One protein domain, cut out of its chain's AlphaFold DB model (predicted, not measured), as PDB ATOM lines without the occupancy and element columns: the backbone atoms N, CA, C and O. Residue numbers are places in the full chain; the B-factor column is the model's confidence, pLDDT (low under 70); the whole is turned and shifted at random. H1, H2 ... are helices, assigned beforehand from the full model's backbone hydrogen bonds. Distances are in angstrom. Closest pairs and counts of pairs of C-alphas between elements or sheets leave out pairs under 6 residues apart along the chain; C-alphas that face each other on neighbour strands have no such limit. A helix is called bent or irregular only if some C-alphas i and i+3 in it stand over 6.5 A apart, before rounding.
ATOM      1  N   GLN A  67      20.626  26.692 229.455       78.00
ATOM      2  CA  GLN A  67      20.826  27.441 228.207       78.00
ATOM      3  C   GLN A  67      21.143  26.511 227.031       78.00
ATOM      4  O   GLN A  67      20.666  26.725 225.915       78.00
ATOM      5  N   LYS A  68      21.905  25.437 227.273       81.00
ATOM      6  CA  LYS A  68      22.185  24.413 226.253       81.00
ATOM      7  C   LYS A  68      20.970  23.539 225.964       81.00
ATOM      8  O   LYS A  68      20.843  23.042 224.845       81.00
ATOM      9  N   TRP A  69      20.087  23.358 226.947       82.06
ATOM     10  CA  TRP A  69      18.822  22.655 226.755       82.06
ATOM     11  C   TRP A  69      17.869  23.457 225.864       82.06
ATOM     12  O   TRP A  69      17.407  22.940 224.847       82.06
ATOM     13  N   GLN A  70      17.665  24.740 226.184       84.19
ATOM     14  CA  GLN A  70      16.837  25.642 225.383       84.19
ATOM     15  C   GLN A  70      17.364  25.769 223.951       84.19
ATOM     16  O   GLN A  70      16.600  25.614 223.003       84.19
ATOM     17  N   LYS A  71      18.683  25.948 223.778       85.69
ATOM     18  CA  LYS A  71      19.279  26.028 222.440       85.69
ATOM     19  C   LYS A  71      18.988  24.779 221.595       85.69
ATOM     20  O   LYS A  71      18.678  24.913 220.421       85.69
ATOM     21  N   ARG A  72      19.020  23.573 222.176       83.94
ATOM     22  CA  ARG A  72      18.687  22.336 221.441       83.94
ATOM     23  C   ARG A  72      17.217  22.245 221.029       83.94
ATOM     24  O   ARG A  72      16.942  21.695 219.968       83.94
ATOM     25  N   LEU A  73      16.292  22.763 221.839       84.88
ATOM     26  CA  LEU A  73      14.876  22.867 221.465       84.88
ATOM     27  C   LEU A  73      14.677  23.867 220.317       84.88
ATOM     28  O   LEU A  73      13.923  23.583 219.388       84.88
ATOM     29  N   ASP A  74      15.384  24.996 220.361       88.44
ATOM     30  CA  ASP A  74      15.320  26.045 219.342       88.44
ATOM     31  C   ASP A  74      15.953  25.598 218.013       88.44
ATOM     32  O   ASP A  74      15.329  25.752 216.963       88.44
ATOM     33  N   ASP A  75      17.139  24.980 218.054       88.19
ATOM     34  CA  ASP A  75      17.831  24.424 216.884       88.19
ATOM     35  C   ASP A  75      16.968  23.324 216.217       88.19
ATOM     36  O   ASP A  75      16.770  23.339 215.000       88.19
ATOM     37  N   ALA A  76      16.372  22.414 217.005       85.75
ATOM     38  CA  ALA A  76      15.463  21.378 216.498       85.75
ATOM     39  C   ALA A  76      14.173  21.962 215.892       85.75
ATOM     40  O   ALA A  76      13.678  21.461 214.881       85.75
ATOM     41  N   PHE A  77      13.639  23.049 216.463       89.94
ATOM     42  CA  PHE A  77      12.473  23.753 215.922       89.94
ATOM     43  C   PHE A  77      12.783  24.469 214.605       89.94
ATOM     44  O   PHE A  77      11.991  24.385 213.667       89.94
ATOM     45  N   GLN A  78      13.951  25.105 214.486       86.88
ATOM     46  CA  GLN A  78      14.406  25.696 213.222       86.88
ATOM     47  C   GLN A  78      14.607  24.632 212.131       86.88
ATOM     48  O   GLN A  78      14.259  24.869 210.976       86.88
ATOM     49  N   GLN A  79      15.081  23.438 212.503       86.06
ATOM     50  CA  GLN A  79      15.213  22.277 211.612       86.06
ATOM     51  C   GLN A  79      13.886  21.533 211.352       86.06
ATOM     52  O   GLN A  79      13.851  20.627 210.523       86.06
ATOM     53  N   SER A  80      12.785  21.931 212.001       85.25
ATOM     54  CA  SER A  80      11.462  21.283 211.920       85.25
ATOM     55  C   SER A  80      11.426  19.809 212.380       85.25
ATOM     56  O   SER A  80      10.537  19.055 211.980       85.25
ATOM     57  N   ASP A  81      12.344  19.392 213.260       86.12
ATOM     58  CA  ASP A  81      12.351  18.046 213.857       86.12
ATOM     59  C   ASP A  81      11.418  17.975 215.080       86.12
ATOM     60  O   ASP A  81      11.816  18.025 216.249       86.12
ATOM     61  N   PHE A  82      10.121  17.867 214.797       87.50
ATOM     62  CA  PHE A  82       9.080  17.833 215.824       87.50
ATOM     63  C   PHE A  82       9.117  16.582 216.719       87.50
ATOM     64  O   PHE A  82       8.601  16.632 217.838       87.50
ATOM     65  N   GLU A  83       9.716  15.469 216.284       83.81
ATOM     66  CA  GLU A  83       9.826  14.256 217.109       83.81
ATOM     67  C   GLU A  83      11.011  14.332 218.082       83.81
ATOM     68  O   GLU A  83      10.886  13.901 219.237       83.81
ATOM     69  N   LEU A  84      12.117  14.975 217.690       83.88
ATOM     70  CA  LEU A  84      13.182  15.342 218.621       83.88
ATOM     71  C   LEU A  84      12.670  16.321 219.686       83.88
ATOM     72  O   LEU A  84      12.914  16.097 220.872       83.88
ATOM     73  N   ILE A  85      11.883  17.336 219.308       86.00
ATOM     74  CA  ILE A  85      11.283  18.286 220.268       86.00
ATOM     75  C   ILE A  85      10.388  17.561 221.279       86.00
ATOM     76  O   ILE A  85      10.585  17.727 222.482       86.00
ATOM     77  N   LYS A  86       9.478  16.682 220.831       82.19
ATOM     78  CA  LYS A  86       8.649  15.854 221.735       82.19
ATOM     79  C   LYS A  86       9.489  14.955 222.643       82.19
ATOM     80  O   LYS A  86       9.091  14.665 223.771       82.19
ATOM     81  N   THR A  87      10.635  14.479 222.162       83.31
ATOM     82  CA  THR A  87      11.554  13.642 222.944       83.31
ATOM     83  C   THR A  87      12.277  14.456 224.016       83.31
ATOM     84  O   THR A  87      12.355  14.010 225.159       83.31
ATOM     85  N   LEU A  88      12.717  15.676 223.699       79.94
ATOM     86  CA  LEU A  88      13.277  16.624 224.668       79.94
ATOM     87  C   LEU A  88      12.213  17.064 225.696       79.94
ATOM     88  O   LEU A  88      12.459  17.013 226.899       79.94
ATOM     89  N   GLN A  89      10.992  17.373 225.255       81.81
ATOM     90  CA  GLN A  89       9.863  17.727 226.130       81.81
ATOM     91  C   GLN A  89       9.452  16.597 227.087       81.81
ATOM     92  O   GLN A  89       9.032  16.865 228.206       81.81
ATOM     93  N   LYS A  90       9.631  15.320 226.727       82.50
ATOM     94  CA  LYS A  90       9.430  14.203 227.676       82.50
ATOM     95  C   LYS A  90      10.449  14.182 228.821       82.50
ATOM     96  O   LYS A  90      10.154  13.605 229.865       82.50
ATOM     97  N   VAL A  91      11.636  14.762 228.626       77.12
ATOM     98  CA  VAL A  91      12.697  14.834 229.647       77.12
ATOM     99  C   VAL A  91      12.549  16.088 230.516       77.12
ATOM    100  O   VAL A  91      12.817  16.020 231.714       77.12
ATOM    101  N   ARG A  92      12.084  17.203 229.936       79.88
ATOM    102  CA  ARG A  92      11.701  18.436 230.643       79.88
ATOM    103  C   ARG A  92      10.409  19.026 230.060       79.88
ATOM    104  O   ARG A  92      10.489  19.816 229.115       79.88
ATOM    105  N   PRO A  93       9.228  18.653 230.591       78.12
ATOM    106  CA  PRO A  93       7.933  19.137 230.100       78.12
ATOM    107  C   PRO A  93       7.759  20.656 230.188       78.12
ATOM    108  O   PRO A  93       6.998  21.237 229.423       78.12
ATOM    109  N   GLU A  94       8.476  21.302 231.105       74.38
ATOM    110  CA  GLU A  94       8.491  22.748 231.322       74.38
ATOM    111  C   GLU A  94       9.305  23.544 230.284       74.38
ATOM    112  O   GLU A  94       9.302  24.772 230.324       74.38
ATOM    113  N   SER A  95      10.024  22.873 229.374       80.12
ATOM    114  CA  SER A  95      10.837  23.513 228.331       80.12
ATOM    115  C   SER A  95      10.184  23.361 226.952       80.12
ATOM    116  O   SER A  95       9.913  22.249 226.506       80.12
ATOM    117  N   ALA A  96       9.987  24.464 226.233       81.56
ATOM    118  CA  ALA A  96       9.476  24.488 224.859       81.56
ATOM    119  C   ALA A  96      10.385  25.362 223.979       81.56
ATOM    120  O   ALA A  96      11.146  26.155 224.535       81.56
ATOM    121  N   PRO A  97      10.339  25.257 222.636       87.75
ATOM    122  CA  PRO A  97      11.069  26.183 221.772       87.75
ATOM    123  C   PRO A  97      10.699  27.648 222.063       87.75
ATOM    124  O   PRO A  97       9.596  27.939 222.531       87.75
ATOM    125  N   SER A  98      11.613  28.573 221.786       87.69
ATOM    126  CA  SER A  98      11.451  30.001 222.069       87.69
ATOM    127  C   SER A  98      10.222  30.579 221.362       87.69
ATOM    128  O   SER A  98      10.088  30.477 220.139       87.69
ATOM    129  N   ALA A  99       9.334  31.227 222.127       84.31
ATOM    130  CA  ALA A  99       8.052  31.745 221.636       84.31
ATOM    131  C   ALA A  99       8.204  32.671 220.415       84.31
ATOM    132  O   ALA A  99       7.412  32.576 219.480       84.31
ATOM    133  N   ASP A 100       9.257  33.493 220.372       84.94
ATOM    134  CA  ASP A 100       9.559  34.372 219.236       84.94
ATOM    135  C   ASP A 100       9.827  33.584 217.940       84.94
ATOM    136  O   ASP A 100       9.313  33.944 216.880       84.94
ATOM    137  N   LEU A 101      10.566  32.465 218.008       86.69
ATOM    138  CA  LEU A 101      10.813  31.594 216.848       86.69
ATOM    139  C   LEU A 101       9.516  30.942 216.359       86.69
ATOM    140  O   LEU A 101       9.268  30.877 215.152       86.69
ATOM    141  N   ILE A 102       8.664  30.500 217.289       86.69
ATOM    142  CA  ILE A 102       7.355  29.923 216.968       86.69
ATOM    143  C   ILE A 102       6.442  30.969 216.322       86.69
ATOM    144  O   ILE A 102       5.842  30.680 215.287       86.69
ATOM    145  N   GLN A 103       6.366  32.187 216.865       85.50
ATOM    146  CA  GLN A 103       5.559  33.268 216.289       85.50
ATOM    147  C   GLN A 103       6.044  33.667 214.893       85.50
ATOM    148  O   GLN A 103       5.218  33.832 213.994       85.50
ATOM    149  N   VAL A 104       7.361  33.770 214.676       88.94
ATOM    150  CA  VAL A 104       7.940  34.036 213.349       88.94
ATOM    151  C   VAL A 104       7.559  32.930 212.362       88.94
ATOM    152  O   VAL A 104       7.064  33.241 211.276       88.94
ATOM    153  N   LYS A 105       7.692  31.650 212.740       87.19
ATOM    154  CA  LYS A 105       7.351  30.522 211.857       87.19
ATOM    155  C   LYS A 105       5.846  30.411 211.589       87.19
ATOM    156  O   LYS A 105       5.441  30.176 210.453       87.19
ATOM    157  N   MET A 106       4.998  30.647 212.593       89.00
ATOM    158  CA  MET A 106       3.543  30.717 212.410       89.00
ATOM    159  C   MET A 106       3.144  31.862 211.469       89.00
ATOM    160  O   MET A 106       2.338  31.650 210.565       89.00
ATOM    161  N   ARG A 107       3.731  33.056 211.638       89.38
ATOM    162  CA  ARG A 107       3.513  34.221 210.763       89.38
ATOM    163  C   ARG A 107       3.923  33.932 209.320       89.38
ATOM    164  O   ARG A 107       3.167  34.260 208.405       89.38
ATOM    165  N   GLU A 108       5.074  33.295 209.115       88.44
ATOM    166  CA  GLU A 108       5.533  32.849 207.796       88.44
ATOM    167  C   GLU A 108       4.514  31.890 207.158       88.44
ATOM    168  O   GLU A 108       4.041  32.161 206.055       88.44
ATOM    169  N   LEU A 109       4.093  30.828 207.857       88.19
ATOM    170  CA  LEU A 109       3.133  29.848 207.327       88.19
ATOM    171  C   LEU A 109       1.759  30.458 207.003       88.19
ATOM    172  O   LEU A 109       1.197  30.163 205.949       88.19
ATOM    173  N   ILE A 110       1.229  31.325 207.875       88.56
ATOM    174  CA  ILE A 110      -0.078  31.982 207.689       88.56
ATOM    175  C   ILE A 110      -0.079  32.911 206.467       88.56
ATOM    176  O   ILE A 110      -1.083  32.974 205.756       88.56
ATOM    177  N   THR A 111       1.027  33.617 206.210       86.81
ATOM    178  CA  THR A 111       1.140  34.590 205.107       86.81
ATOM    179  C   THR A 111       1.528  33.942 203.780       86.81
ATOM    180  O   THR A 111       0.901  34.215 202.759       86.81
ATOM    181  N   THR A 112       2.530  33.058 203.783       84.81
ATOM    182  CA  THR A 112       3.084  32.442 202.561       84.81
ATOM    183  C   THR A 112       2.331  31.197 202.096       84.81
ATOM    184  O   THR A 112       2.336  30.905 200.903       84.81
ATOM    185  N   ARG A 113       1.658  30.483 203.012       87.75
ATOM    186  CA  ARG A 113       0.796  29.314 202.748       87.75
ATOM    187  C   ARG A 113       1.393  28.272 201.771       87.75
ATOM    188  O   ARG A 113       0.720  27.908 200.803       87.75
ATOM    189  N   PRO A 114       2.624  27.764 201.998       82.81
ATOM    190  CA  PRO A 114       3.238  26.745 201.144       82.81
ATOM    191  C   PRO A 114       2.423  25.441 201.090       82.81
ATOM    192  O   PRO A 114       1.522  25.199 201.897       82.81
ATOM    193  N   SER A 115       2.760  24.550 200.156       77.00
ATOM    194  CA  SER A 115       2.212  23.186 200.141       77.00
ATOM    195  C   SER A 115       2.402  22.517 201.508       77.00
ATOM    196  O   SER A 115       3.515  22.499 202.023       77.00
ATOM    197  N   ASN A 116       1.320  21.968 202.066       82.06
ATOM    198  CA  ASN A 116       1.235  21.351 203.401       82.06
ATOM    199  C   ASN A 116       1.316  22.304 204.616       82.06
ATOM    200  O   ASN A 116       1.302  21.819 205.746       82.06
ATOM    201  N   TRP A 117       1.267  23.635 204.437       87.69
ATOM    202  CA  TRP A 117       1.361  24.601 205.552       87.69
ATOM    203  C   TRP A 117       0.399  24.326 206.717       87.69
ATOM    204  O   TRP A 117       0.760  24.533 207.870       87.69
ATOM    205  N   ALA A 118      -0.815  23.846 206.430       85.25
ATOM    206  CA  ALA A 118      -1.828  23.517 207.432       85.25
ATOM    207  C   ALA A 118      -1.434  22.322 208.322       85.25
ATOM    208  O   ALA A 118      -1.818  22.268 209.490       85.25
ATOM    209  N   GLU A 119      -0.672  21.369 207.779       85.62
ATOM    210  CA  GLU A 119      -0.142  20.224 208.519       85.62
ATOM    211  C   GLU A 119       1.028  20.660 209.406       85.62
ATOM    212  O   GLU A 119       1.047  20.352 210.595       85.62
ATOM    213  N   ASP A 120       1.958  21.448 208.861       85.62
ATOM    214  CA  ASP A 120       3.125  21.940 209.601       85.62
ATOM    215  C   ASP A 120       2.733  22.946 210.691       85.62
ATOM    216  O   ASP A 120       3.259  22.896 211.803       85.62
ATOM    217  N   PHE A 121       1.716  23.774 210.441       89.31
ATOM    218  CA  PHE A 121       1.080  24.607 211.462       89.31
ATOM    219  C   PHE A 121       0.494  23.753 212.604       89.31
ATOM    220  O   PHE A 121       0.666  24.072 213.782       89.31
ATOM    221  N   GLY A 122      -0.132  22.618 212.267       84.94
ATOM    222  CA  GLY A 122      -0.607  21.630 213.238       84.94
ATOM    223  C   GLY A 122       0.524  20.958 214.027       84.94
ATOM    224  O   GLY A 122       0.397  20.787 215.240       84.94
ATOM    225  N   LYS A 123       1.653  20.630 213.382       87.56
ATOM    226  CA  LYS A 123       2.850  20.080 214.049       87.56
ATOM    227  C   LYS A 123       3.438  21.078 215.045       87.56
ATOM    228  O   LYS A 123       3.663  20.697 216.192       87.56
ATOM    229  N   ILE A 124       3.584  22.348 214.656       87.50
ATOM    230  CA  ILE A 124       4.034  23.433 215.543       87.50
ATOM    231  C   ILE A 124       3.105  23.554 216.760       87.50
ATOM    232  O   ILE A 124       3.584  23.532 217.893       87.50
ATOM    233  N   LYS A 125       1.781  23.591 216.552       84.44
ATOM    234  CA  LYS A 125       0.802  23.651 217.654       84.44
ATOM    235  C   LYS A 125       0.766  22.378 218.519       84.44
ATOM    236  O   LYS A 125       0.298  22.420 219.651       84.44
ATOM    237  N   SER A 126       1.293  21.249 218.036       84.56
ATOM    238  CA  SER A 126       1.433  20.018 218.833       84.56
ATOM    239  C   SER A 126       2.647  20.005 219.775       84.56
ATOM    240  O   SER A 126       2.715  19.135 220.641       84.56
ATOM    241  N   VAL A 127       3.594  20.940 219.609       83.00
ATOM    242  CA  VAL A 127       4.815  21.059 220.436       83.00
ATOM    243  C   VAL A 127       4.940  22.409 221.155       83.00
ATOM    244  O   VAL A 127       5.944  22.658 221.822       83.00
ATOM    245  N   SER A 128       3.950  23.296 221.020       83.94
ATOM    246  CA  SER A 128       3.948  24.623 221.638       83.94
ATOM    247  C   SER A 128       2.538  25.114 221.960       83.94
ATOM    248  O   SER A 128       1.625  24.994 221.146       83.94
ATOM    249  N   GLU A 129       2.396  25.751 223.125       81.06
ATOM    250  CA  GLU A 129       1.186  26.467 223.558       81.06
ATOM    251  C   GLU A 129       1.116  27.915 223.023       81.06
ATOM    252  O   GLU A 129       0.197  28.664 223.349       81.06
ATOM    253  N   THR A 130       2.086  28.340 222.203       85.44
ATOM    254  CA  THR A 130       2.096  29.684 221.604       85.44
ATOM    255  C   THR A 130       0.998  29.796 220.547       85.44
ATOM    256  O   THR A 130       1.079  29.165 219.495       85.44
ATOM    257  N   GLU A 131      -0.021  30.613 220.806       83.94
ATOM    258  CA  GLU A 131      -1.082  30.906 219.836       83.94
ATOM    259  C   GLU A 131      -0.616  31.900 218.750       83.94
ATOM    260  O   GLU A 131       0.232  32.759 219.018       83.94
ATOM    261  N   PRO A 132      -1.170  31.832 217.523       85.44
ATOM    262  CA  PRO A 132      -0.820  32.753 216.453       85.44
ATOM    263  C   PRO A 132      -1.406  34.148 216.701       85.44
ATOM    264  O   PRO A 132      -2.450  34.312 217.339       85.44
ATOM    265  N   ASP A 133      -0.763  35.145 216.093       87.25
ATOM    266  CA  ASP A 133      -1.236  36.527 216.002       87.25
ATOM    267  C   ASP A 133      -2.637  36.581 215.364       87.25
ATOM    268  O   ASP A 133      -2.804  36.449 214.151       87.25
ATOM    269  N   GLN A 134      -3.665  36.757 216.200       85.12
ATOM    270  CA  GLN A 134      -5.067  36.741 215.770       85.12
ATOM    271  C   GLN A 134      -5.412  37.903 214.826       85.12
ATOM    272  O   GLN A 134      -6.337  37.774 214.023       85.12
ATOM    273  N   GLY A 135      -4.667  39.015 214.888       86.62
ATOM    274  CA  GLY A 135      -4.822  40.130 213.955       86.62
ATOM    275  C   GLY A 135      -4.385  39.724 212.550       86.62
ATOM    276  O   GLY A 135      -5.155  39.862 211.601       86.62
ATOM    277  N   LEU A 136      -3.198  39.121 212.441       87.88
ATOM    278  CA  LEU A 136      -2.676  38.580 211.184       87.88
ATOM    279  C   LEU A 136      -3.576  37.475 210.604       87.88
ATOM    280  O   LEU A 136      -3.854  37.462 209.406       87.88
ATOM    281  N   VAL A 137      -4.046  36.553 211.450       87.88
ATOM    282  CA  VAL A 137      -4.952  35.465 211.046       87.88
ATOM    283  C   VAL A 137      -6.261  36.024 210.473       87.88
ATOM    284  O   VAL A 137      -6.720  35.553 209.430       87.88
ATOM    285  N   ALA A 138      -6.839  37.049 211.108       86.56
ATOM    286  CA  ALA A 138      -8.044  37.719 210.624       86.56
ATOM    287  C   ALA A 138      -7.814  38.492 209.313       86.56
ATOM    288  O   ALA A 138      -8.663  38.450 208.420       86.56
ATOM    289  N   GLU A 139      -6.674  39.174 209.178       89.19
ATOM    290  CA  GLU A 139      -6.302  39.921 207.972       89.19
ATOM    291  C   GLU A 139      -6.129  38.989 206.761       89.19
ATOM    292  O   GLU A 139      -6.729  39.213 205.707       89.19
ATOM    293  N   GLU A 140      -5.363  37.907 206.915       90.62
ATOM    294  CA  GLU A 140      -5.110  36.942 205.841       90.62
ATOM    295  C   GLU A 140      -6.362  36.142 205.456       90.62
ATOM    296  O   GLU A 140      -6.612  35.930 204.265       90.62
ATOM    297  N   PHE A 141      -7.214  35.779 206.424       90.44
ATOM    298  CA  PHE A 141      -8.532  35.220 206.111       90.44
ATOM    299  C   PHE A 141      -9.400  36.231 205.348       90.44
ATOM    300  O   PHE A 141     -10.089  35.856 204.400       90.44
ATOM    301  N   GLY A 142      -9.346  37.516 205.715       86.62
ATOM    302  CA  GLY A 142     -10.042  38.601 205.021       86.62
ATOM    303  C   GLY A 142      -9.628  38.737 203.552       86.62
ATOM    304  O   GLY A 142     -10.498  38.816 202.685       86.62
ATOM    305  N   LYS A 143      -8.323  38.679 203.258       88.50
ATOM    306  CA  LYS A 143      -7.781  38.710 201.882       88.50
ATOM    307  C   LYS A 143      -8.288  37.535 201.042       88.50
ATOM    308  O   LYS A 143      -8.804  37.741 199.942       88.50
ATOM    309  N   LEU A 144      -8.216  36.313 201.578       87.88
ATOM    310  CA  LEU A 144      -8.748  35.115 200.913       87.88
ATOM    311  C   LEU A 144     -10.274  35.200 200.724       87.88
ATOM    312  O   LEU A 144     -10.796  34.859 199.662       87.88
ATOM    313  N   LEU A 145     -11.008  35.706 201.718       88.81
ATOM    314  CA  LEU A 145     -12.453  35.901 201.620       88.81
ATOM    315  C   LEU A 145     -12.814  36.969 200.580       88.81
ATOM    316  O   LEU A 145     -13.848  36.840 199.925       88.81
ATOM    317  N   GLU A 146     -11.993  37.999 200.360       85.44
ATOM    318  CA  GLU A 146     -12.228  38.965 199.283       85.44
ATOM    319  C   GLU A 146     -12.060  38.322 197.896       85.44
ATOM    320  O   GLU A 146     -12.943  38.500 197.048       85.44
ATOM    321  N   GLN A 147     -11.010  37.514 197.707       82.94
ATOM    322  CA  GLN A 147     -10.725  36.751 196.479       82.94
ATOM    323  C   GLN A 147     -11.751  35.637 196.198       82.94
ATOM    324  O   GLN A 147     -11.935  35.218 195.053       82.94
ATOM    325  N   PHE A 148     -12.459  35.158 197.227       82.81
ATOM    326  CA  PHE A 148     -13.449  34.092 197.081       82.81
ATOM    327  C   PHE A 148     -14.504  34.403 195.999       82.81
ATOM    328  O   PHE A 148     -15.108  35.481 195.985       82.81
ATOM    329  N   GLY A 149     -14.732  33.436 195.108       72.56
ATOM    330  CA  GLY A 149     -15.635  33.539 193.957       72.56
ATOM    331  C   GLY A 149     -15.018  34.132 192.685       72.56
ATOM    332  O   GLY A 149     -15.702  34.204 191.665       72.56
ATOM    333  N   GLN A 150     -13.749  34.548 192.719       77.81
ATOM    334  CA  GLN A 150     -12.987  34.904 191.514       77.81
ATOM    335  C   GLN A 150     -12.247  33.678 190.951       77.81
ATOM    336  O   GLN A 150     -12.229  33.463 189.739       77.81
ATOM    337  N   GLU A 151     -11.722  32.825 191.836       77.38
ATOM    338  CA  GLU A 151     -10.954  31.622 191.501       77.38
ATOM    339  C   GLU A 151     -11.488  30.374 192.219       77.38
ATOM    340  O   GLU A 151     -11.871  30.423 193.390       77.38
ATOM    341  N   LYS A 152     -11.456  29.222 191.532       70.88
ATOM    342  CA  LYS A 152     -12.036  27.958 192.029       70.88
ATOM    343  C   LYS A 152     -11.334  27.400 193.275       70.88
ATOM    344  O   LYS A 152     -11.981  26.780 194.110       70.88
ATOM    345  N   GLY A 153     -10.022  27.612 193.404       80.44
ATOM    346  CA  GLY A 153      -9.210  27.043 194.492       80.44
ATOM    347  C   GLY A 153      -9.328  27.766 195.840       80.44
ATOM    348  O   GLY A 153      -8.971  27.197 196.871       80.44
ATOM    349  N   ILE A 154      -9.847  28.998 195.865       87.44
ATOM    350  CA  ILE A 154      -9.865  29.838 197.076       87.44
ATOM    351  C   ILE A 154     -10.794  29.273 198.156       87.44
ATOM    352  O   ILE A 154     -10.515  29.422 199.345       87.44
ATOM    353  N   LEU A 155     -11.859  28.558 197.776       84.75
ATOM    354  CA  LEU A 155     -12.732  27.884 198.736       84.75
ATOM    355  C   LEU A 155     -11.971  26.867 199.591       84.75
ATOM    356  O   LEU A 155     -12.122  26.832 200.811       84.75
ATOM    357  N   ASP A 156     -11.157  26.031 198.952       84.44
ATOM    358  CA  ASP A 156     -10.448  24.958 199.639       84.44
ATOM    359  C   ASP A 156      -9.240  25.498 200.415       84.44
ATOM    360  O   ASP A 156      -8.929  24.984 201.493       84.44
ATOM    361  N   GLN A 157      -8.645  26.612 199.965       87.19
ATOM    362  CA  GLN A 157      -7.713  27.395 200.781       87.19
ATOM    363  C   GLN A 157      -8.394  27.945 202.043       87.19
ATOM    364  O   GLN A 157      -7.872  27.740 203.135       87.19
ATOM    365  N   LEU A 158      -9.578  28.561 201.938       88.94
ATOM    366  CA  LEU A 158     -10.336  29.071 203.088       88.94
ATOM    367  C   LEU A 158     -10.757  27.961 204.064       88.94
ATOM    368  O   LEU A 158     -10.618  28.128 205.278       88.94
ATOM    369  N   LYS A 159     -11.222  26.807 203.559       87.50
ATOM    370  CA  LYS A 159     -11.527  25.623 204.385       87.50
ATOM    371  C   LYS A 159     -10.280  25.130 205.123       87.50
ATOM    372  O   LYS A 159     -10.347  24.863 206.321       87.50
ATOM    373  N   SER A 160      -9.144  25.045 204.428       84.88
ATOM    374  CA  SER A 160      -7.862  24.626 205.011       84.88
ATOM    375  C   SER A 160      -7.362  25.627 206.054       84.88
ATOM    376  O   SER A 160      -6.950  25.224 207.139       84.88
ATOM    377  N   PHE A 161      -7.488  26.926 205.777       90.12
ATOM    378  CA  PHE A 161      -7.097  28.008 206.677       90.12
ATOM    379  C   PHE A 161      -7.922  27.996 207.965       90.12
ATOM    380  O   PHE A 161      -7.352  28.014 209.057       90.12
ATOM    381  N   LYS A 162      -9.255  27.876 207.855       87.12
ATOM    382  CA  LYS A 162     -10.155  27.703 209.006       87.12
ATOM    383  C   LYS A 162      -9.802  26.453 209.815       87.12
ATOM    384  O   LYS A 162      -9.780  26.508 211.040       87.12
ATOM    385  N   ARG A 163      -9.498  25.333 209.147       85.88
ATOM    386  CA  ARG A 163      -9.135  24.067 209.804       85.88
ATOM    387  C   ARG A 163      -7.796  24.138 210.551       85.88
ATOM    388  O   ARG A 163      -7.699  23.553 211.621       85.88
ATOM    389  N   ALA A 164      -6.798  24.827 209.998       84.06
ATOM    390  CA  ALA A 164      -5.468  24.955 210.597       84.06
ATOM    391  C   ALA A 164      -5.435  25.955 211.764       84.06
ATOM    392  O   ALA A 164      -4.876  25.667 212.817       84.06
ATOM    393  N   THR A 165      -6.047  27.128 211.578       86.00
ATOM    394  CA  THR A 165      -5.977  28.242 212.543       86.00
ATOM    395  C   THR A 165      -7.103  28.233 213.578       86.00
ATOM    396  O   THR A 165      -6.988  28.892 214.606       86.00
ATOM    397  N   GLY A 166      -8.212  27.534 213.308       83.12
ATOM    398  CA  GLY A 166      -9.446  27.619 214.098       83.12
ATOM    399  C   GLY A 166     -10.235  28.922 213.903       83.12
ATOM    400  O   GLY A 166     -11.298  29.084 214.506       83.12
ATOM    401  N   TYR A 167      -9.753  29.848 213.064       86.75
ATOM    402  CA  TYR A 167     -10.348  31.172 212.912       86.75
ATOM    403  C   TYR A 167     -11.785  31.115 212.393       86.75
ATOM    404  O   TYR A 167     -12.079  30.501 211.365       86.75
ATOM    405  N   THR A 168     -12.682  31.806 213.092       82.75
ATOM    406  CA  THR A 168     -14.075  31.975 212.676       82.75
ATOM    407  C   THR A 168     -14.314  33.455 212.364       82.75
ATOM    408  O   THR A 168     -14.187  34.275 213.273       82.75
ATOM    409  N   PRO A 169     -14.632  33.817 211.106       84.06
ATOM    410  CA  PRO A 169     -14.868  35.207 210.715       84.06
ATOM    411  C   PRO A 169     -16.120  35.774 211.388       84.06
ATOM    412  O   PRO A 169     -17.051  35.036 211.720       84.06
ATOM    413  N   SER A 170     -16.171  37.098 211.550       85.44
ATOM    414  CA  SER A 170     -17.344  37.753 212.125       85.44
ATOM    415  C   SER A 170     -18.546  37.687 211.176       85.44
ATOM    416  O   SER A 170     -18.403  37.709 209.950       85.44
ATOM    417  N   ALA A 171     -19.757  37.656 211.739       84.00
ATOM    418  CA  ALA A 171     -20.981  37.683 210.940       84.00
ATOM    419  C   ALA A 171     -21.044  38.914 210.023       84.00
ATOM    420  O   ALA A 171     -21.439  38.793 208.870       84.00
ATOM    421  N   GLU A 172     -20.573  40.073 210.485       85.19
ATOM    422  CA  GLU A 172     -20.544  41.310 209.699       85.19
ATOM    423  C   GLU A 172     -19.634  41.218 208.461       85.19
ATOM    424  O   GLU A 172     -20.031  41.650 207.375       85.19
ATOM    425  N   GLN A 173     -18.452  40.597 208.580       83.75
ATOM    426  CA  GLN A 173     -17.568  40.341 207.434       83.75
ATOM    427  C   GLN A 173     -18.251  39.431 206.403       83.75
ATOM    428  O   GLN A 173     -18.175  39.685 205.197       83.75
ATOM    429  N   ILE A 174     -18.970  38.404 206.869       88.69
ATOM    430  CA  ILE A 174     -19.676  37.464 205.993       88.69
ATOM    431  C   ILE A 174     -20.911  38.100 205.335       88.69
ATOM    432  O   ILE A 174     -21.053  37.999 204.116       88.69
ATOM    433  N   GLN A 175     -21.739  38.851 206.072       86.12
ATOM    434  CA  GLN A 175     -22.862  39.596 205.480       86.12
ATOM    435  C   GLN A 175     -22.390  40.652 204.481       86.12
ATOM    436  O   GLN A 175     -23.003  40.835 203.430       86.12
ATOM    437  N   THR A 176     -21.259  41.309 204.747       84.81
ATOM    438  CA  THR A 176     -20.644  42.242 203.794       84.81
ATOM    439  C   THR A 176     -20.200  41.527 202.516       84.81
ATOM    440  O   THR A 176     -20.409  42.048 201.418       84.81
ATOM    441  N   LYS A 177     -19.657  40.304 202.613       85.81
ATOM    442  CA  LYS A 177     -19.331  39.493 201.431       85.81
ATOM    443  C   LYS A 177     -20.588  39.091 200.650       85.81
ATOM    444  O   LYS A 177     -20.586  39.258 199.431       85.81
ATOM    445  N   TYR A 178     -21.661  38.651 201.315       86.00
ATOM    446  CA  TYR A 178     -22.939  38.361 200.651       86.00
ATOM    447  C   TYR A 178     -23.508  39.601 199.938       86.00
ATOM    448  O   TYR A 178     -23.824  39.525 198.752       86.00
ATOM    449  N   ARG A 179     -23.540  40.769 200.599       82.81
ATOM    450  CA  ARG A 179     -23.950  42.055 199.993       82.81
ATOM    451  C   ARG A 179     -23.136  42.399 198.748       82.81
ATOM    452  O   ARG A 179     -23.705  42.820 197.747       82.81
ATOM    453  N   ASN A 180     -21.820  42.196 198.776       82.00
ATOM    454  CA  ASN A 180     -20.953  42.463 197.626       82.00
ATOM    455  C   ASN A 180     -21.208  41.509 196.446       82.00
ATOM    456  O   ASN A 180     -21.160  41.956 195.299       82.00
ATOM    457  N   ILE A 181     -21.533  40.241 196.723       79.38
ATOM    458  CA  ILE A 181     -21.957  39.266 195.707       79.38
ATOM    459  C   ILE A 181     -23.297  39.695 195.085       79.38
ATOM    460  O   ILE A 181     -23.407  39.778 193.863       79.38
ATOM    461  N   PHE A 182     -24.287  40.059 195.906       73.75
ATOM    462  CA  PHE A 182     -25.602  40.516 195.437       73.75
ATOM    463  C   PHE A 182     -25.589  41.864 194.712       73.75
ATOM    464  O   PHE A 182     -26.377  42.084 193.796       73.75
ATOM    465  N   ALA A 183     -24.697  42.776 195.091       69.31
ATOM    466  CA  ALA A 183     -24.578  44.085 194.459       69.31
ATOM    467  C   ALA A 183     -23.888  44.049 193.082       69.31
ATOM    468  O   ALA A 183     -23.783  45.099 192.449       69.31
ATOM    469  N   GLY A 184     -23.375  42.894 192.632       63.59
ATOM    470  CA  GLY A 184     -22.736  42.737 191.319       63.59
ATOM    471  C   GLY A 184     -21.469  43.579 191.115       63.59
ATOM    472  O   GLY A 184     -21.023  43.756 189.985       63.59
ATOM    473  N   LYS A 185     -20.876  44.119 192.192       55.22
ATOM    474  CA  LYS A 185     -19.766  45.093 192.130       55.22
ATOM    475  C   LYS A 185     -18.434  44.514 191.630       55.22
ATOM    476  O   LYS A 185     -17.507  45.275 191.369       55.22
ATOM    477  N   LYS A 186     -18.325  43.190 191.514       56.91
ATOM    478  CA  LYS A 186     -17.227  42.468 190.856       56.91
ATOM    479  C   LYS A 186     -17.847  41.339 190.025       56.91
ATOM    480  O   LYS A 186     -18.803  40.715 190.480       56.91
ATOM    481  N   SER A 187     -17.323  41.064 188.830       47.09
ATOM    482  CA  SER A 187     -17.775  39.925 188.022       47.09
ATOM    483  C   SER A 187     -17.254  38.622 188.632       47.09
ATOM    484  O   SER A 187     -16.050  38.360 188.599       47.09
ATOM    485  N   TYR A 188     -18.149  37.818 189.197       60.38
ATOM    486  CA  TYR A 188     -17.816  36.493 189.713       60.38
ATOM    487  C   TYR A 188     -17.870  35.453 188.587       60.38
ATOM    488  O   TYR A 188     -18.694  35.552 187.682       60.38
ATOM    489  N   SER A 189     -16.980  34.461 188.635       50.34
ATOM    490  CA  SER A 189     -16.825  33.424 187.599       50.34
ATOM    491  C   SER A 189     -17.739  32.204 187.800       50.34
ATOM    492  O   SER A 189     -17.677  31.250 187.025       50.34
ATOM    493  N   PHE A 190     -18.601  32.248 188.819       64.81
ATOM    494  CA  PHE A 190     -19.518  31.184 189.229       64.81
ATOM    495  C   PHE A 190     -20.928  31.740 189.432       64.81
ATOM    496  O   PHE A 190     -21.103  32.942 189.652       64.81
ATOM    497  N   GLU A 191     -21.934  30.866 189.406       73.38
ATOM    498  CA  GLU A 191     -23.304  31.270 189.706       73.38
ATOM    499  C   GLU A 191     -23.431  31.748 191.162       73.38
ATOM    500  O   GLU A 191     -22.864  31.164 192.089       73.38
ATOM    501  N   THR A 192     -24.198  32.823 191.370       74.94
ATOM    502  CA  THR A 192     -24.413  33.441 192.690       74.94
ATOM    503  C   THR A 192     -24.899  32.440 193.742       74.94
ATOM    504  O   THR A 192     -24.549  32.571 194.913       74.94
ATOM    505  N   GLU A 193     -25.680  31.439 193.332       76.62
ATOM    506  CA  GLU A 193     -26.238  30.424 194.223       76.62
ATOM    507  C   GLU A 193     -25.150  29.554 194.875       76.62
ATOM    508  O   GLU A 193     -25.139  29.387 196.097       76.62
ATOM    509  N   ASP A 194     -24.197  29.058 194.081       80.06
ATOM    510  CA  ASP A 194     -23.115  28.195 194.564       80.06
ATOM    511  C   ASP A 194     -22.166  28.957 195.492       80.06
ATOM    512  O   ASP A 194     -21.835  28.474 196.572       80.06
ATOM    513  N   LEU A 195     -21.831  30.207 195.151       82.94
ATOM    514  CA  LEU A 195     -20.999  31.065 196.001       82.94
ATOM    515  C   LEU A 195     -21.610  31.300 197.385       82.94
ATOM    516  O   LEU A 195     -20.885  31.370 198.380       82.94
ATOM    517  N   ILE A 196     -22.937  31.411 197.471       82.88
ATOM    518  CA  ILE A 196     -23.628  31.579 198.752       82.88
ATOM    519  C   ILE A 196     -23.649  30.262 199.534       82.88
ATOM    520  O   ILE A 196     -23.357  30.273 200.732       82.88
ATOM    521  N   LYS A 197     -23.929  29.125 198.877       83.44
ATOM    522  CA  LYS A 197     -23.843  27.789 199.502       83.44
ATOM    523  C   LYS A 197     -22.448  27.520 200.064       83.44
ATOM    524  O   LYS A 197     -22.334  27.011 201.176       83.44
ATOM    525  N   ASP A 198     -21.406  27.905 199.335       85.69
ATOM    526  CA  ASP A 198     -20.012  27.694 199.714       85.69
ATOM    527  C   ASP A 198     -19.576  28.573 200.895       85.69
ATOM    528  O   ASP A 198     -18.965  28.062 201.835       85.69
ATOM    529  N   ILE A 199     -19.940  29.864 200.922       85.88
ATOM    530  CA  ILE A 199     -19.689  30.727 202.095       85.88
ATOM    531  C   ILE A 199     -20.459  30.204 203.311       85.88
ATOM    532  O   ILE A 199     -19.890  30.106 204.401       85.88
ATOM    533  N   LYS A 200     -21.725  29.814 203.142       85.06
ATOM    534  CA  LYS A 200     -22.552  29.222 204.203       85.06
ATOM    535  C   LYS A 200     -21.946  27.919 204.727       85.06
ATOM    536  O   LYS A 200     -21.853  27.747 205.937       85.06
ATOM    537  N   GLY A 201     -21.469  27.039 203.846       84.94
ATOM    538  CA  GLY A 201     -20.793  25.791 204.213       84.94
ATOM    539  C   GLY A 201     -19.442  26.007 204.906       84.94
ATOM    540  O   GLY A 201     -19.111  25.296 205.852       84.94
ATOM    541  N   LEU A 202     -18.679  27.020 204.487       83.75
ATOM    542  CA  LEU A 202     -17.405  27.408 205.099       83.75
ATOM    543  C   LEU A 202     -17.589  28.035 206.492       83.75
ATOM    544  O   LEU A 202     -16.818  27.767 207.417       83.75
ATOM    545  N   THR A 203     -18.572  28.920 206.643       84.44
ATOM    546  CA  THR A 203     -18.689  29.815 207.807       84.44
ATOM    547  C   THR A 203     -19.727  29.346 208.822       84.44
ATOM    548  O   THR A 203     -19.522  29.548 210.015       84.44
ATOM    549  N   GLY A 204     -20.792  28.680 208.368       82.62
ATOM    550  CA  GLY A 204     -22.012  28.406 209.132       82.62
ATOM    551  C   GLY A 204     -23.014  29.570 209.141       82.62
ATOM    552  O   GLY A 204     -24.096  29.431 209.705       82.62
ATOM    553  N   ILE A 205     -22.676  30.711 208.528       85.56
ATOM    554  CA  ILE A 205     -23.448  31.954 208.621       85.56
ATOM    555  C   ILE A 205     -24.377  32.070 207.409       85.56
ATOM    556  O   ILE A 205     -23.931  32.093 206.261       85.56
ATOM    557  N   GLN A 206     -25.681  32.125 207.675       83.25
ATOM    558  CA  GLN A 206     -26.731  32.341 206.675       83.25
ATOM    559  C   GLN A 206     -26.683  33.783 206.140       83.25
ATOM    560  O   GLN A 206     -26.387  34.682 206.926       83.25
ATOM    561  N   PRO A 207     -26.982  34.042 204.855       84.06
ATOM    562  CA  PRO A 207     -27.200  35.408 204.373       84.06
ATOM    563  C   PRO A 207     -28.416  36.050 205.064       84.06
ATOM    564  O   PRO A 207     -29.403  35.363 205.311       84.06
ATOM    565  N   ASP A 208     -28.355  37.351 205.374       82.69
ATOM    566  CA  ASP A 208     -29.490  38.086 205.964       82.69
ATOM    567  C   ASP A 208     -30.705  38.069 205.012       82.69
ATOM    568  O   ASP A 208     -30.567  38.442 203.846       82.69
ATOM    569  N   ASP A 209     -31.909  37.759 205.507       79.50
ATOM    570  CA  ASP A 209     -33.154  37.734 204.705       79.50
ATOM    571  C   ASP A 209     -33.435  39.063 203.973       79.50
ATOM    572  O   ASP A 209     -34.026  39.092 202.893       79.50
ATOM    573  N   ALA A 210     -32.940  40.181 204.517       79.00
ATOM    574  CA  ALA A 210     -33.005  41.496 203.882       79.00
ATOM    575  C   ALA A 210     -32.342  41.539 202.488       79.00
ATOM    576  O   ALA A 210     -32.750  42.337 201.650       79.00
ATOM    577  N   LEU A 211     -31.357  40.674 202.211       75.19
ATOM    578  CA  LEU A 211     -30.680  40.587 200.909       75.19
ATOM    579  C   LEU A 211     -31.570  39.966 199.830       75.19
ATOM    580  O   LEU A 211     -31.469  40.335 198.659       75.19
ATOM    581  N   PHE A 212     -32.458  39.051 200.223       78.88
ATOM    582  CA  PHE A 212     -33.471  38.504 199.329       78.88
ATOM    583  C   PHE A 212     -34.495  39.578 198.952       78.88
ATOM    584  O   PHE A 212     -34.758  39.780 197.765       78.88
ATOM    585  N   GLN A 213     -34.996  40.329 199.938       76.19
ATOM    586  CA  GLN A 213     -35.908  41.446 199.678       76.19
ATOM    587  C   GLN A 213     -35.241  42.526 198.807       76.19
ATOM    588  O   GLN A 213     -35.834  42.974 197.832       76.19
ATOM    589  N   GLU A 214     -33.969  42.858 199.060       75.81
ATOM    590  CA  GLU A 214     -33.212  43.816 198.242       75.81
ATOM    591  C   GLU A 214     -33.094  43.373 196.765       75.81
ATOM    592  O   GLU A 214     -33.068  44.218 195.868       75.81
ATOM    593  N   ALA A 215     -33.039  42.066 196.475       71.44
ATOM    594  CA  ALA A 215     -33.038  41.549 195.100       71.44
ATOM    595  C   ALA A 215     -34.412  41.694 194.414       71.44
ATOM    596  O   ALA A 215     -34.483  42.059 193.236       71.44
ATOM    597  N   VAL A 216     -35.499  41.469 195.158       74.81
ATOM    598  CA  VAL A 216     -36.886  41.646 194.691       74.81
ATOM    599  C   VAL A 216     -37.162  43.124 194.394       74.81
ATOM    600  O   VAL A 216     -37.560  43.454 193.271       74.81
ATOM    601  N   ASP A 217     -36.838  44.006 195.345       76.19
ATOM    602  CA  ASP A 217     -37.003  45.465 195.273       76.19
ATOM    603  C   ASP A 217     -36.195  46.098 194.124       76.19
ATOM    604  O   ASP A 217     -36.577  47.128 193.565       76.19
ATOM    605  N   LYS A 218     -35.070  45.484 193.728       73.94
ATOM    606  CA  LYS A 218     -34.242  45.936 192.593       73.94
ATOM    607  C   LYS A 218     -34.835  45.638 191.215       73.94
ATOM    608  O   LYS A 218     -34.303  46.167 190.230       73.94
ATOM    609  N   GLY A 219     -35.893  44.829 191.135       67.69
ATOM    610  CA  GLY A 219     -36.540  44.445 189.880       67.69
ATOM    611  C   GLY A 219     -35.941  43.213 189.184       67.69
ATOM    612  O   GLY A 219     -36.129  43.066 187.975       67.69
ATOM    613  N   ASP A 220     -35.179  42.357 189.887       73.62
ATOM    614  CA  ASP A 220     -34.552  41.160 189.295       73.62
ATOM    615  C   ASP A 220     -35.206  39.843 189.754       73.62
ATOM    616  O   ASP A 220     -34.659  39.067 190.540       73.62
ATOM    617  N   VAL A 221     -36.402  39.575 189.217       73.88
ATOM    618  CA  VAL A 221     -37.175  38.344 189.469       73.88
ATOM    619  C   VAL A 221     -36.380  37.067 189.198       73.88
ATOM    620  O   VAL A 221     -36.545  36.086 189.917       73.88
ATOM    621  N   LEU A 222     -35.551  37.036 188.150       74.56
ATOM    622  CA  LEU A 222     -34.805  35.830 187.781       74.56
ATOM    623  C   LEU A 222     -33.715  35.535 188.808       74.56
ATOM    624  O   LEU A 222     -33.576  34.389 189.233       74.56
ATOM    625  N   GLN A 223     -32.994  36.564 189.263       75.25
ATOM    626  CA  GLN A 223     -32.054  36.413 190.368       75.25
ATOM    627  C   GLN A 223     -32.784  36.021 191.660       75.25
ATOM    628  O   GLN A 223     -32.362  35.067 192.309       75.25
ATOM    629  N   ALA A 224     -33.913  36.666 191.984       74.50
ATOM    630  CA  ALA A 224     -34.736  36.321 193.144       74.50
ATOM    631  C   ALA A 224     -35.210  34.853 193.111       74.50
ATOM    632  O   ALA A 224     -35.034  34.136 194.092       74.50
ATOM    633  N   LYS A 225     -35.728  34.358 191.974       77.06
ATOM    634  CA  LYS A 225     -36.153  32.952 191.808       77.06
ATOM    635  C   LYS A 225     -35.005  31.968 192.027       77.06
ATOM    636  O   LYS A 225     -35.223  30.937 192.656       77.06
ATOM    637  N   LYS A 226     -33.797  32.281 191.543       76.38
ATOM    638  CA  LYS A 226     -32.610  31.423 191.714       76.38
ATOM    639  C   LYS A 226     -32.120  31.366 193.165       76.38
ATOM    640  O   LYS A 226     -31.714  30.310 193.627       76.38
ATOM    641  N   ILE A 227     -32.170  32.479 193.898       75.25
ATOM    642  CA  ILE A 227     -31.642  32.540 195.274       75.25
ATOM    643  C   ILE A 227     -32.662  32.171 196.358       75.25
ATOM    644  O   ILE A 227     -32.245  31.823 197.457       75.25
ATOM    645  N   ALA A 228     -33.968  32.228 196.079       79.19
ATOM    646  CA  ALA A 228     -35.040  31.938 197.042       79.19
ATOM    647  C   ALA A 228     -34.820  30.643 197.867       79.19
ATOM    648  O   ALA A 228     -34.898  30.699 199.100       79.19
ATOM    649  N   PRO A 229     -34.421  29.504 197.251       80.44
ATOM    650  CA  PRO A 229     -34.142  28.263 197.981       80.44
ATOM    651  C   PRO A 229     -33.049  28.378 199.057       80.44
ATOM    652  O   PRO A 229     -33.044  27.603 200.011       80.44
ATOM    653  N   LEU A 230     -32.128  29.343 198.944       76.56
ATOM    654  CA  LEU A 230     -31.042  29.563 199.911       76.56
ATOM    655  C   LEU A 230     -31.544  30.140 201.237       76.56
ATOM    656  O   LEU A 230     -30.999  29.797 202.292       76.56
ATOM    657  N   PHE A 231     -32.571  30.987 201.151       79.31
ATOM    658  CA  PHE A 231     -33.258  31.635 202.271       79.31
ATOM    659  C   PHE A 231     -34.461  30.808 202.768       79.31
ATOM    660  O   PHE A 231     -35.060  31.137 203.783       79.31
ATOM    661  N   GLY A 232     -34.813  29.711 202.082       75.25
ATOM    662  CA  GLY A 232     -35.963  28.872 202.440       75.25
ATOM    663  C   GLY A 232     -37.318  29.525 202.148       75.25
ATOM    664  O   GLY A 232     -38.314  29.175 202.775       75.25
ATOM    665  N   VAL A 233     -37.346  30.472 201.209       79.12
ATOM    666  CA  VAL A 233     -38.532  31.231 200.794       79.12
ATOM    667  C   VAL A 233     -38.896  30.882 199.354       79.12
ATOM    668  O   VAL A 233     -38.025  30.600 198.533       79.12
ATOM    669  N   GLU A 234     -40.183  30.920 199.025       79.75
ATOM    670  CA  GLU A 234     -40.655  30.782 197.646       79.75
ATOM    671  C   GLU A 234     -40.922  32.169 197.054       79.75
ATOM    672  O   GLU A 234     -41.530  33.021 197.701       79.75
ATOM    673  N   VAL A 235     -40.490  32.409 195.810       80.94
ATOM    674  CA  VAL A 235     -40.882  33.626 195.084       80.94
ATOM    675  C   VAL A 235     -42.351  33.497 194.699       80.94
ATOM    676  O   VAL A 235     -42.693  32.781 193.756       80.94
ATOM    677  N   THR A 236     -43.213  34.197 195.431       84.38
ATOM    678  CA  THR A 236     -44.647  34.238 195.144       84.38
ATOM    679  C   THR A 236     -44.931  35.092 193.909       84.38
ATOM    680  O   THR A 236     -44.165  35.997 193.566       84.38
ATOM    681  N   SER A 237     -46.076  34.858 193.263       82.75
ATOM    682  CA  SER A 237     -46.557  35.709 192.169       82.75
ATOM    683  C   SER A 237     -46.633  37.185 192.576       82.75
ATOM    684  O   SER A 237     -46.244  38.052 191.805       82.75
ATOM    685  N   GLU A 238     -47.027  37.498 193.815       84.38
ATOM    686  CA  GLU A 238     -47.050  38.881 194.315       84.38
ATOM    687  C   GLU A 238     -45.665  39.547 194.242       84.38
ATOM    688  O   GLU A 238     -45.549  40.670 193.753       84.38
ATOM    689  N   MET A 239     -44.604  38.832 194.624       83.31
ATOM    690  CA  MET A 239     -43.225  39.329 194.550       83.31
ATOM    691  C   MET A 239     -42.750  39.495 193.099       83.31
ATOM    692  O   MET A 239     -42.022  40.437 192.791       83.31
ATOM    693  N   ILE A 240     -43.200  38.628 192.184       83.88
ATOM    694  CA  ILE A 240     -42.948  38.766 190.739       83.88
ATOM    695  C   ILE A 240     -43.602  40.047 190.209       83.88
ATOM    696  O   ILE A 240     -42.949  40.829 189.516       83.88
ATOM    697  N   GLN A 241     -44.863  40.298 190.573       87.19
ATOM    698  CA  GLN A 241     -45.582  41.508 190.173       87.19
ATOM    699  C   GLN A 241     -44.935  42.774 190.752       87.19
ATOM    700  O   GLN A 241     -44.655  43.698 189.992       87.19
ATOM    701  N   GLN A 242     -44.610  42.799 192.051       84.38
ATOM    702  CA  GLN A 242     -43.896  43.915 192.693       84.38
ATOM    703  C   GLN A 242     -42.552  44.207 192.011       84.38
ATOM    704  O   GLN A 242     -42.201  45.362 191.785       84.38
ATOM    705  N   SER A 243     -41.812  43.167 191.629       82.62
ATOM    706  CA  SER A 243     -40.514  43.311 190.974       82.62
ATOM    707  C   SER A 243     -40.640  43.809 189.523       82.62
ATOM    708  O   SER A 243     -39.836  44.638 189.090       82.62
ATOM    709  N   TYR A 244     -41.692  43.422 188.783       87.44
ATOM    710  CA  TYR A 244     -42.030  44.073 187.509       87.44
ATOM    711  C   TYR A 244     -42.423  45.548 187.709       87.44
ATOM    712  O   TYR A 244     -41.974  46.408 186.949       87.44
ATOM    713  N   GLU A 245     -43.213  45.878 188.735       87.25
ATOM    714  CA  GLU A 245     -43.562  47.271 189.053       87.25
ATOM    715  C   GLU A 245     -42.317  48.102 189.401       87.25
ATOM    716  O   GLU A 245     -42.162  49.212 188.888       87.25
ATOM    717  N   ALA A 246     -41.378  47.545 190.173       83.06
ATOM    718  CA  ALA A 246     -40.090  48.161 190.483       83.06
ATOM    719  C   ALA A 246     -39.203  48.333 189.235       83.06
ATOM    720  O   ALA A 246     -38.627  49.406 189.031       83.06
ATOM    721  N   GLN A 247     -39.133  47.324 188.355       83.06
ATOM    722  CA  GLN A 247     -38.423  47.421 187.076       83.06
ATOM    723  C   GLN A 247     -38.992  48.560 186.217       83.06
ATOM    724  O   GLN A 247     -38.233  49.391 185.712       83.06
ATOM    725  N   PHE A 248     -40.320  48.644 186.096       88.38
ATOM    726  CA  PHE A 248     -40.980  49.708 185.348       88.38
ATOM    727  C   PHE A 248     -40.791  51.087 185.996       88.38
ATOM    728  O   PHE A 248     -40.498  52.047 185.285       88.38
ATOM    729  N   ALA A 249     -40.887  51.203 187.322       85.50
ATOM    730  CA  ALA A 249     -40.662  52.461 188.035       85.50
ATOM    731  C   ALA A 249     -39.225  52.983 187.852       85.50
ATOM    732  O   ALA A 249     -39.020  54.181 187.655       85.50
ATOM    733  N   LYS A 250     -38.237  52.081 187.866       82.69
ATOM    734  CA  LYS A 250     -36.810  52.393 187.716       82.69
ATOM    735  C   LYS A 250     -36.415  52.718 186.272       82.69
ATOM    736  O   LYS A 250     -35.726  53.706 186.031       82.69
ATOM    737  N   ASN A 251     -36.839  51.891 185.315       81.56
ATOM    738  CA  ASN A 251     -36.356  51.945 183.931       81.56
ATOM    739  C   ASN A 251     -37.339  52.658 182.977       81.56
ATOM    740  O   ASN A 251     -36.959  53.144 181.910       81.56
ATOM    741  N   GLY A 252     -38.624  52.728 183.336       82.31
ATOM    742  CA  GLY A 252     -39.704  53.218 182.477       82.31
ATOM    743  C   GLY A 252     -40.111  52.258 181.353       82.31
ATOM    744  O   GLY A 252     -40.828  52.685 180.451       82.31
ATOM    745  N   TYR A 253     -39.642  51.007 181.387       86.62
ATOM    746  CA  TYR A 253     -40.003  49.908 180.486       86.62
ATOM    747  C   TYR A 253     -39.875  48.561 181.222       86.62
ATOM    748  O   TYR A 253     -39.235  48.496 182.273       86.62
ATOM    749  N   LEU A 254     -40.463  47.500 180.661       87.69
ATOM    750  CA  LEU A 254     -40.243  46.119 181.105       87.69
ATOM    751  C   LEU A 254     -39.358  45.368 180.111       87.69
ATOM    752  O   LEU A 254     -39.467  45.564 178.901       87.69
ATOM    753  N   ASP A 255     -38.502  44.491 180.624       84.56
ATOM    754  CA  ASP A 255     -37.642  43.638 179.805       84.56
ATOM    755  C   ASP A 255     -38.445  42.445 179.259       84.56
ATOM    756  O   ASP A 255     -38.801  41.507 179.978       84.56
ATOM    757  N   THR A 256     -38.745  42.490 177.962       85.50
ATOM    758  CA  THR A 256     -39.583  41.506 177.265       85.50
ATOM    759  C   THR A 256     -38.926  40.129 177.148       85.50
ATOM    760  O   THR A 256     -39.628  39.118 177.088       85.50
TER     761      THR A 256
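This is residues 67 to 256 of the 1226 residues of an uncharacterized protein of Candidatus Falkowbacteria bacterium CG10_big_fil_rev_8_21_14_0_10_44_15 (UniProt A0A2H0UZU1). You are looking at a rod of five helical hairpins stacked one after another as a solenoid: H1 and H2, H3 and H4, H5 and H6, H7 and H8, H9 and H10, with H11 set steeply across the last. H1, H3, H5, H7 and H9 make one row running one way; H2, H4, H6, H8 and H10 make a second row running against it. The printed part has 190 residues with eleven named helices, H1 to H11 in chain order, and no named strand: all helix. It is only just loose, close to extended, with a radius of gyration of the C-alphas of 23.9 A and spans of 81 by 25 by 22 A.

Start at the longest helix, H11, residues 237 to 251. It touches H9, residues 209 to 217, at a steep tilt of 58 degrees; the closest C-alphas are Val 216 and Ser 243, 5.5 A apart. With residues 239 to 244 alone it touches H10, residues 221 to 231, at 48 degrees, also steep, closest at C-alphas Val 221 and Ile 240, 5.9 A. H9 and H10 form a hairpin, closest at C-alphas Ala 215 and Ala 224, 5.8 A. Next comes the hairpin of H7, residues 171 to 182, and H8, residues 192 to 203, closest at C-alphas Ile 181 and Thr 192, 7.0 A. H7 and H9 only just touch, with 3 pairs of C-alphas within 8 A, through residues 179 to 182 of H7 alone; C-alphas Arg 179 and Leu 211 are closest, 6.9 A. Beyond lies an up and down bundle, each helix running against the one before: H3, residues 99 to 112, H4, 117 to 127, H5, 134 to 147, and H6, 154 to 165. In it H4 touches residues 160 to 164 of H6 alone, closest at C-alphas Ala 118 and Ala 164, 5.0 A. Last, H1, residues 67 to 78, forms a hairpin with H2, residues 82 to 91, touching it with residues 73 to 77 alone, closest at C-alphas Leu 73 and Ile 85, 5.9 A. Every O i to N i+4 pair is within hydrogen-bond range in H1, H3 to H9 and H11, but 5 of 6 in H2 and 4 of 7 in H10.

Find C-alpha 237 at (-46.557, 35.709, 192.169); H11 runs 20.9 A to C-alpha 251 at (-36.356, 51.945, 183.931). H5 measures 20.1 A and H3 19.7 A. H1 begins at C-alpha 67, (20.826, 27.441, 228.207). H10 is irregular: C-alphas 226 and 229 are 7.2 A apart.

The farthest C-alphas, Lys 68 and Tyr 253, are 81.3 A apart. The printed part has no cut and no long link. Residues 183 to 190 and 219 have pLDDT under 70.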